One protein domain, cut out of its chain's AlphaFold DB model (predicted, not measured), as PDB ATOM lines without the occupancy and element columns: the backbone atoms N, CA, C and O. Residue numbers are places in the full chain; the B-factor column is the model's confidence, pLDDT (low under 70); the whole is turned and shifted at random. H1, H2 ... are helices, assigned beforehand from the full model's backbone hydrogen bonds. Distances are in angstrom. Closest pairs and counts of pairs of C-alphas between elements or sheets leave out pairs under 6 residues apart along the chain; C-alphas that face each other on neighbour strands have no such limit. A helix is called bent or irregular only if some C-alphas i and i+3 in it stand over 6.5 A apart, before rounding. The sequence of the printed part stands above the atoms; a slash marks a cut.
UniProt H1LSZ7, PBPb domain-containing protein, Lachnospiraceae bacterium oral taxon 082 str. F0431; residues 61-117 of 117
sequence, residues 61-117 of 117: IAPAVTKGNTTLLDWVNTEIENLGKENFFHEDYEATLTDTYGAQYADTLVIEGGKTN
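What this domain is: This is residues 61 to 117 of the 117 residues of the protein "PBPb domain-containing protein" of Lachnospiraceae bacterium oral taxon 082 str. F0431 (UniProt H1LSZ7). One long helix, H1, makes a straight arm, and at its far end the chain turns sharply into a small head of three shorter helices, H2, H3 and H4, in which H4 folds back over H2 at a steep angle. Ahead of H1 an unnamed stretch, residues 61 to 69, runs the length of the arm the other way and swings round into H1, with residues 66 to 71 sticking out at the end away from the head; after H4 the tail, residues 110 to 117, runs from the head back toward H1 before turning away. The parts are loosely joined: H1 touches no other helix, though it is near H2, and H2 and H4 are the one pair of helices that touch. The printed part has 57 residues, with four named helices in the order H1, H2, H3, H4 and no named strand, and its class is all helix, with 35 residues in the helices. It is loose, with a radius of gyration of the C-alphas of 13.0 A, and elongated, spanning 38 by 22 by 21 A along its three main axes.

How they stand to each other: Residues 61 to 69 come first and lead into H1, residues 70 to 84, the longest helix. After a tight link of 3 residues comes H2, residues 88 to 96. H1 and H2 are close but not clearly touching; their closest C-alphas, those of Leu 83 and Phe 89, are 7.4 A apart, and their lines are about perpendicular, at 75 degrees. A tight link of 1 residue leads to H3, residues 98 to 101. H2 and H3 meet only through their link and are near each other, with 6 pairs of C-alphas within 10 A. Another tight link of 1 residue leads to H4, residues 103 to 109. H4 is irregular: C-alphas 104 and 107 are 7.4 A apart, against about 5 A in a regular helix, and its line is a rough one. H2 and H4 touch, with 5 pairs of C-alphas within 8 A, and the closest C-alphas, those of His 90 and Ala 106, are 6.5 A apart. Their lines stand at a steep tilt of 46 degrees, opposite ways. H3 and H4 are close but not clearly touching, with the closest C-alphas, those of Thr 98 and Ala 106, 7.8 A apart. H1 is apart from H3 and from H4. In H1 and H2 every O i to N i+4 pair is within hydrogen-bond range; in H4 it is 1 of 3, beside 3 of 4 O i to N i+3 pairs, and H3 is too short for an O i to N i+4 pair.

Where its parts are: The printed part begins with C-alpha 61 at (50.876, 17.930, 10.330). H1, Thr 70 to Gly 84, starts at C-alpha 70, (36.481, 15.247, -1.977), and is 20.8 A long from first to last C-alpha. H2, Phe 88 to Thr 96, is 12.0 A long. H3, Thr 98 to Tyr 101, has four residues and is 5.4 A long. H4, Ala 103 to Leu 109, is 10.4 A long and ends at C-alpha 109, (52.410, 22.812, 18.729).

The domain as a whole: The two C-alphas farthest apart, those of Gly 68 and Gln 104, are 38.5 A from each other. The first and last printed C-alphas, those of Ile 61 and Asn 117, are 14.4 A apart. Residues 66 to 71, of which 70 and 71 belong to H1, stand free. The printed part has no cut and ends at residue 117, the chain's last residue. No link between named helices is long. The mean pLDDT of the printed part of this model is 94.1, and residue 117 is the one printed residue under 70.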
ATOM      1  N   ILE A  61      51.371  19.299  10.471       90.69
ATOM      2  CA  ILE A  61      50.876  17.930  10.330       90.69
ATOM      3  C   ILE A  61      49.379  17.994  10.023       90.69
ATOM      4  O   ILE A  61      48.624  18.640  10.744       90.69
ATOM      5  N   ALA A  62      48.950  17.314   8.960       94.94
ATOM      6  CA  ALA A  62      47.555  17.271   8.537       94.94
ATOM      7  C   ALA A  62      47.137  15.847   8.134       94.94
ATOM      8  O   ALA A  62      47.961  15.096   7.596       94.94
ATOM      9  N   PRO A  63      45.863  15.462   8.332       96.00
ATOM     10  CA  PRO A  63      45.331  14.232   7.759       96.00
ATOM     11  C   PRO A  63      45.393  14.251   6.229       96.00
ATOM     12  O   PRO A  63      45.232  15.290   5.591       96.00
ATOM     13  N   ALA A  64      45.572  13.077   5.627       96.88
ATOM     14  CA  ALA A  64      45.596  12.913   4.180       96.88
ATOM     15  C   ALA A  64      44.488  11.966   3.715       96.88
ATOM     16  O   ALA A  64      44.223  10.937   4.337       96.88
ATOM     17  N   VAL A  65      43.880  12.289   2.573       97.38
ATOM     18  CA  VAL A  65      42.906  11.432   1.886       97.38
ATOM     19  C   VAL A  65      43.413  11.043   0.501       97.38
ATOM     20  O   VAL A  65      44.281  11.701  -0.079       97.38
ATOM     21  N   THR A  66      42.847   9.977  -0.070       98.12
ATOM     22  CA  THR A  66      43.130   9.582  -1.456       98.12
ATOM     23  C   THR A  66      42.844  10.735  -2.416       98.12
ATOM     24  O   THR A  66      41.793  11.374  -2.342       98.12
ATOM     25  N   LYS A  67      43.757  10.974  -3.364       97.88
ATOM     26  CA  LYS A  67      43.614  12.033  -4.371       97.88
ATOM     27  C   LYS A  67      42.266  11.924  -5.097       97.88
ATOM     28  O   LYS A  67      41.978  10.902  -5.713       97.88
ATOM     29  N   GLY A  68      41.475  12.997  -5.044       98.00
ATOM     30  CA  GLY A  68      40.145  13.083  -5.658       98.00
ATOM     31  C   GLY A  68      38.978  12.666  -4.756       98.00
ATOM     32  O   GLY A  68      37.834  12.845  -5.157       98.00
ATOM     33  N   ASN A  69      39.225  12.156  -3.544       98.44
ATOM     34  CA  ASN A  69      38.166  11.849  -2.581       98.44
ATOM     35  C   ASN A  69      37.711  13.118  -1.839       98.44
ATOM     36  O   ASN A  69      38.054  13.332  -0.677       98.44
ATOM     37  N   THR A  70      36.961  13.973  -2.533       98.31
ATOM     38  CA  THR A  70      36.481  15.247  -1.977       98.31
ATOM     39  C   THR A  70      35.473  15.044  -0.852       98.31
ATOM     40  O   THR A  70      35.503  15.784   0.116       98.31
ATOM     41  N   THR A  71      34.652  13.992  -0.899       98.50
ATOM     42  CA  THR A  71      33.676  13.711   0.165       98.50
ATOM     43  C   THR A  71      34.345  13.498   1.524       98.50
ATOM     44  O   THR A  71      33.912  14.078   2.514       98.50
ATOM     45  N   LEU A  72      35.406  12.681   1.586       98.38
ATOM     46  CA  LEU A  72      36.129  12.467   2.842       98.38
ATOM     47  C   LEU A  72      36.959  13.694   3.228       98.38
ATOM     48  O   LEU A  72      37.045  14.004   4.410       98.38
ATOM     49  N   LEU A  73      37.541  14.392   2.247       98.44
ATOM     50  CA  LEU A  73      38.261  15.644   2.488       98.44
ATOM     51  C   LEU A  73      37.366  16.669   3.196       98.44
ATOM     52  O   LEU A  73      37.735  17.183   4.247       98.44
ATOM     53  N   ASP A  74      36.186  16.929   2.637       98.38
ATOM     54  CA  ASP A  74      35.253  17.936   3.139       98.38
ATOM     55  C   ASP A  74      34.714  17.552   4.519       98.38
ATOM     56  O   ASP A  74      34.580  18.408   5.396       98.38
ATOM     57  N   TRP A  75      34.458  16.257   4.740       98.50
ATOM     58  CA  TRP A  75      34.054  15.748   6.047       98.50
ATOM     59  C   TRP A  75      35.154  15.940   7.100       98.50
ATOM     60  O   TRP A  75      34.875  16.514   8.148       98.50
ATOM     61  N   VAL A  76      36.401  15.540   6.814       98.25
ATOM     62  CA  VAL A  76      37.531  15.707   7.749       98.25
ATOM     63  C   VAL A  76      37.773  17.185   8.055       98.25
ATOM     64  O   VAL A  76      37.948  17.539   9.217       98.25
ATOM     65  N   ASN A  77      37.736  18.057   7.044       97.88
ATOM     66  CA  ASN A  77      37.909  19.496   7.245       97.88
ATOM     67  C   ASN A  77      36.810  20.075   8.146       97.88
ATOM     68  O   ASN A  77      37.110  20.805   9.088       97.88
ATOM     69  N   THR A  78      35.549  19.714   7.890       98.31
ATOM     70  CA  THR A  78      34.410  20.155   8.711       98.31
ATOM     71  C   THR A  78      34.543  19.664  10.150       98.31
ATOM     72  O   THR A  78      34.259  20.409  11.086       98.31
ATOM     73  N   GLU A  79      34.987  18.421  10.336       98.31
ATOM     74  CA  GLU A  79      35.164  17.838  11.662       98.31
ATOM     75  C   GLU A  79      36.279  18.534  12.444       98.31
ATOM     76  O   GLU A  79      36.057  18.947  13.577       98.31
ATOM     77  N   ILE A  80      37.443  18.761  11.826       98.06
ATOM     78  CA  ILE A  80      38.547  19.502  12.453       98.06
ATOM     79  C   ILE A  80      38.085  20.905  12.867       98.06
ATOM     80  O   ILE A  80      38.370  21.336  13.983       98.06
ATOM     81  N   GLU A  81      37.345  21.613  12.007       97.94
ATOM     82  CA  GLU A  81      36.787  22.928  12.340       97.94
ATOM     83  C   GLU A  81      35.801  22.887  13.515       97.94
ATOM     84  O   GLU A  81      35.735  23.846  14.286       97.94
ATOM     85  N   ASN A  82      35.014  21.816  13.650       98.19
ATOM     86  CA  ASN A  82      34.081  21.651  14.762       98.19
ATOM     87  C   ASN A  82      34.808  21.336  16.069       98.19
ATOM     88  O   ASN A  82      34.573  22.036  17.049       98.19
ATOM     89  N   LEU A  83      35.743  20.384  16.054       98.25
ATOM     90  CA  LEU A  83      36.604  20.056  17.196       98.25
ATOM     91  C   LEU A  83      37.376  21.287  17.688       98.25
ATOM     92  O   LEU A  83      37.479  21.530  18.889       98.25
ATOM     93  N   GLY A  84      37.820  22.139  16.759       96.81
ATOM     94  CA  GLY A  84      38.476  23.403  17.084       96.81
ATOM     95  C   GLY A  84      37.623  24.391  17.884       96.81
ATOM     96  O   GLY A  84      38.160  25.213  18.620       96.81
ATOM     97  N   LYS A  85      36.289  24.329  17.775       97.00
ATOM     98  CA  LYS A  85      35.378  25.176  18.574       97.00
ATOM     99  C   LYS A  85      35.288  24.711  20.028       97.00
ATOM    100  O   LYS A  85      34.805  25.469  20.867       97.00
ATOM    101  N   GLU A  86      35.730  23.489  20.302       97.12
ATOM    102  CA  GLU A  86      35.684  22.836  21.608       97.12
ATOM    103  C   GLU A  86      37.060  22.835  22.300       97.12
ATOM    104  O   GLU A  86      37.175  22.294  23.390       97.12
ATOM    105  N   ASN A  87      38.095  23.457  21.709       97.06
ATOM    106  CA  ASN A  87      39.501  23.347  22.147       97.06
ATOM    107  C   ASN A  87      39.995  21.894  22.247       97.06
ATOM    108  O   ASN A  87      40.862  21.567  23.063       97.06
ATOM    109  N   PHE A  88      39.434  21.017  21.414       98.19
ATOM    110  CA  PHE A  88      39.696  19.588  21.475       98.19
ATOM    111  C   PHE A  88      41.191  19.262  21.369       98.19
ATOM    112  O   PHE A  88      41.677  18.386  22.078       98.19
ATOM    113  N   PHE A  89      41.941  19.948  20.499       97.38
ATOM    114  CA  PHE A  89      43.345  19.605  20.274       97.38
ATOM    115  C   PHE A  89      44.258  20.069  21.420       97.38
ATOM    116  O   PHE A  89      45.270  19.418  21.681       97.38
ATOM    117  N   HIS A  90      43.911  21.141  22.140       97.69
ATOM    118  CA  HIS A  90      44.598  21.506  23.383       97.69
ATOM    119  C   HIS A  90      44.295  20.506  24.500       97.69
ATOM    120  O   HIS A  90      45.218  20.107  25.207       97.69
ATOM    121  N   GLU A  91      43.041  20.064  24.636       98.06
ATOM    122  CA  GLU A  91      42.676  19.028  25.610       98.06
ATOM    123  C   GLU A  91      43.387  17.695  25.311       98.06
ATOM    124  O   GLU A  91      43.935  17.059  26.213       98.06
ATOM    125  N   ASP A  92      43.464  17.297  24.037       97.75
ATOM    126  CA  ASP A  92      44.188  16.096  23.606       97.75
ATOM    127  C   ASP A  92      45.703  16.226  23.835       97.75
ATOM    128  O   ASP A  92      46.345  15.292  24.329       97.75
ATOM    129  N   TYR A  93      46.290  17.401  23.568       96.56
ATOM    130  CA  TYR A  93      47.683  17.689  23.919       96.56
ATOM    131  C   TYR A  93      47.915  17.548  25.425       96.56
ATOM    132  O   TYR A  93      48.898  16.928  25.846       96.56
ATOM    133  N   GLU A  94      47.016  18.101  26.244       97.00
ATOM    134  CA  GLU A  94      47.125  18.017  27.694       97.00
ATOM    135  C   GLU A  94      47.145  16.558  28.159       97.00
ATOM    136  O   GLU A  94      48.027  16.167  28.926       97.00
ATOM    137  N   ALA A  95      46.222  15.755  27.627       97.38
ATOM    138  CA  ALA A  95      46.034  14.360  27.995       97.38
ATOM    139  C   ALA A  95      47.145  13.422  27.496       97.38
ATOM    140  O   ALA A  95      47.412  12.402  28.133       97.38
ATOM    141  N   THR A  96      47.774  13.724  26.355       95.12
ATOM    142  CA  THR A  96      48.651  12.757  25.668       95.12
ATOM    143  C   THR A  96      50.100  13.211  25.518       95.12
ATOM    144  O   THR A  96      51.001  12.372  25.431       95.12
ATOM    145  N   LEU A  97      50.361  14.521  25.514       92.00
ATOM    146  CA  LEU A  97      51.650  15.085  25.114       92.00
ATOM    147  C   LEU A  97      52.338  15.926  26.199       92.00
ATOM    148  O   LEU A  97      53.567  16.050  26.161       92.00
ATOM    149  N   THR A  98      51.609  16.442  27.196       92.88
ATOM    150  CA  THR A  98      52.179  17.266  28.282       92.88
ATOM    151  C   THR A  98      53.334  16.587  29.011       92.88
ATOM    152  O   THR A  98      54.387  17.202  29.195       92.88
ATOM    153  N   ASP A  99      53.196  15.313  29.376       90.81
ATOM    154  CA  ASP A  99      54.255  14.580  30.083       90.81
ATOM    155  C   ASP A  99      55.534  14.458  29.247       90.81
ATOM    156  O   ASP A  99      56.653  14.446  29.776       90.81
ATOM    157  N   THR A 100      55.387  14.441  27.925       87.94
ATOM    158  CA  THR A 100      56.497  14.308  26.987       87.94
ATOM    159  C   THR A 100      57.136  15.664  26.704       87.94
ATOM    160  O   THR A 100      58.329  15.838  26.952       87.94
ATOM    161  N   TYR A 101      56.373  16.662  26.270       84.56
ATOM    162  CA  TYR A 101      56.933  17.934  25.796       84.56
ATOM    163  C   TYR A 101      56.914  19.036  26.860       84.56
ATOM    164  O   TYR A 101      57.863  19.811  26.956       84.56
ATOM    165  N   GLY A 102      55.919  19.040  27.744       86.94
ATOM    166  CA  GLY A 102      55.675  20.080  28.743       86.94
ATOM    167  C   GLY A 102      54.536  21.012  28.332       86.94
ATOM    168  O   GLY A 102      54.332  21.281  27.147       86.94
ATOM    169  N   ALA A 103      53.795  21.516  29.318       91.44
ATOM    170  CA  ALA A 103      52.603  22.337  29.089       91.44
ATOM    171  C   ALA A 103      52.903  23.644  28.331       91.44
ATOM    172  O   ALA A 103      52.078  24.116  27.561       91.44
ATOM    173  N   GLN A 104      54.111  24.198  28.482       87.94
ATOM    174  CA  GLN A 104      54.511  25.454  27.840       87.94
ATOM    175  C   GLN A 104      54.582  25.396  26.305       87.94
ATOM    176  O   GLN A 104      54.741  26.438  25.677       87.94
ATOM    177  N   TYR A 105      54.511  24.203  25.706       87.81
ATOM    178  CA  TYR A 105      54.562  24.038  24.254       87.81
ATOM    179  C   TYR A 105      53.188  23.869  23.597       87.81
ATOM    180  O   TYR A 105      53.143  23.848  22.368       87.81
ATOM    181  N   ALA A 106      52.093  23.783  24.363       92.12
ATOM    182  CA  ALA A 106      50.750  23.547  23.824       92.12
ATOM    183  C   ALA A 106      50.408  24.542  22.698       92.12
ATOM    184  O   ALA A 106      50.288  24.138  21.545       92.12
ATOM    185  N   ASP A 107      50.445  25.844  22.987       91.94
ATOM    186  CA  ASP A 107      50.114  26.906  22.020       91.94
ATOM    187  C   ASP A 107      51.077  26.982  20.820       91.94
ATOM    188  O   ASP A 107      50.775  27.597  19.798       91.94
ATOM    189  N   THR A 108      52.275  26.401  20.943       87.75
ATOM    190  CA  THR A 108      53.266  26.383  19.854       87.75
ATOM    191  C   THR A 108      53.137  25.170  18.941       87.75
ATOM    192  O   THR A 108      53.635  25.211  17.816       87.75
ATOM    193  N   LEU A 109      52.517  24.093  19.427       88.44
ATOM    194  CA  LEU A 109      52.410  22.812  18.729       88.44
ATOM    195  C   LEU A 109      50.988  22.527  18.246       88.44
ATOM    196  O   LEU A 109      50.819  21.824  17.251       88.44
ATOM    197  N   VAL A 110      49.977  23.058  18.932       93.94
ATOM    198  CA  VAL A 110      48.569  22.809  18.636       93.94
ATOM    199  C   VAL A 110      48.031  23.828  17.633       93.94
ATOM    200  O   VAL A 110      48.280  25.027  17.731       93.94
ATOM    201  N   ILE A 111      47.246  23.337  16.672       95.12
ATOM    202  CA  ILE A 111      46.467  24.153  15.736       95.12
ATOM    203  C   ILE A 111      44.997  23.796  15.928       95.12
ATOM    204  O   ILE A 111      44.566  22.703  15.565       95.12
ATOM    205  N   GLU A 112      44.216  24.735  16.451       95.94
ATOM    206  CA  GLU A 112      42.774  24.549  16.597       95.94
ATOM    207  C   GLU A 112      42.046  24.832  15.285       95.94
ATOM    208  O   GLU A 112      42.270  25.847  14.616       95.94
ATOM    209  N   GLY A 113      41.152  23.924  14.900       95.12
ATOM    210  CA  GLY A 113      40.290  24.123  13.737       95.12
ATOM    211  C   GLY A 113      41.004  24.086  12.384       95.12
ATOM    212  O   GLY A 113      40.417  24.509  11.392       95.12
ATOM    213  N   GLY A 114      42.254  23.612  12.321       91.88
ATOM    214  CA  GLY A 114      42.993  23.440  11.064       91.88
ATOM    215  C   GLY A 114      43.334  24.746  10.337       91.88
ATOM    216  O   GLY A 114      43.649  24.719   9.148       91.88
ATOM    217  N   LYS A 115      43.262  25.893  11.025       84.50
ATOM    218  CA  LYS A 115      43.545  27.210  10.443       84.50
ATOM    219  C   LYS A 115      44.955  27.652  10.798       84.50
ATOM    220  O   LYS A 115      45.265  27.899  11.960       84.50
ATOM    221  N   THR A 116      45.797  27.775   9.782       78.62
ATOM    222  CA  THR A 116      47.143  28.342   9.888       78.62
ATOM    223  C   THR A 116      47.119  29.806   9.436       78.62
ATOM    224  O   THR A 116      46.349  30.165   8.544       78.62
ATOM    225  N   ASN A 117      47.908  30.661  10.096       58.66
ATOM    226  CA  ASN A 117      48.045  32.085   9.750       58.66
ATOM    227  C   ASN A 117      48.933  32.306   8.522       58.66
ATOM    228  O   ASN A 117      49.894  31.522   8.342       58.66
TER     229      ASN A 117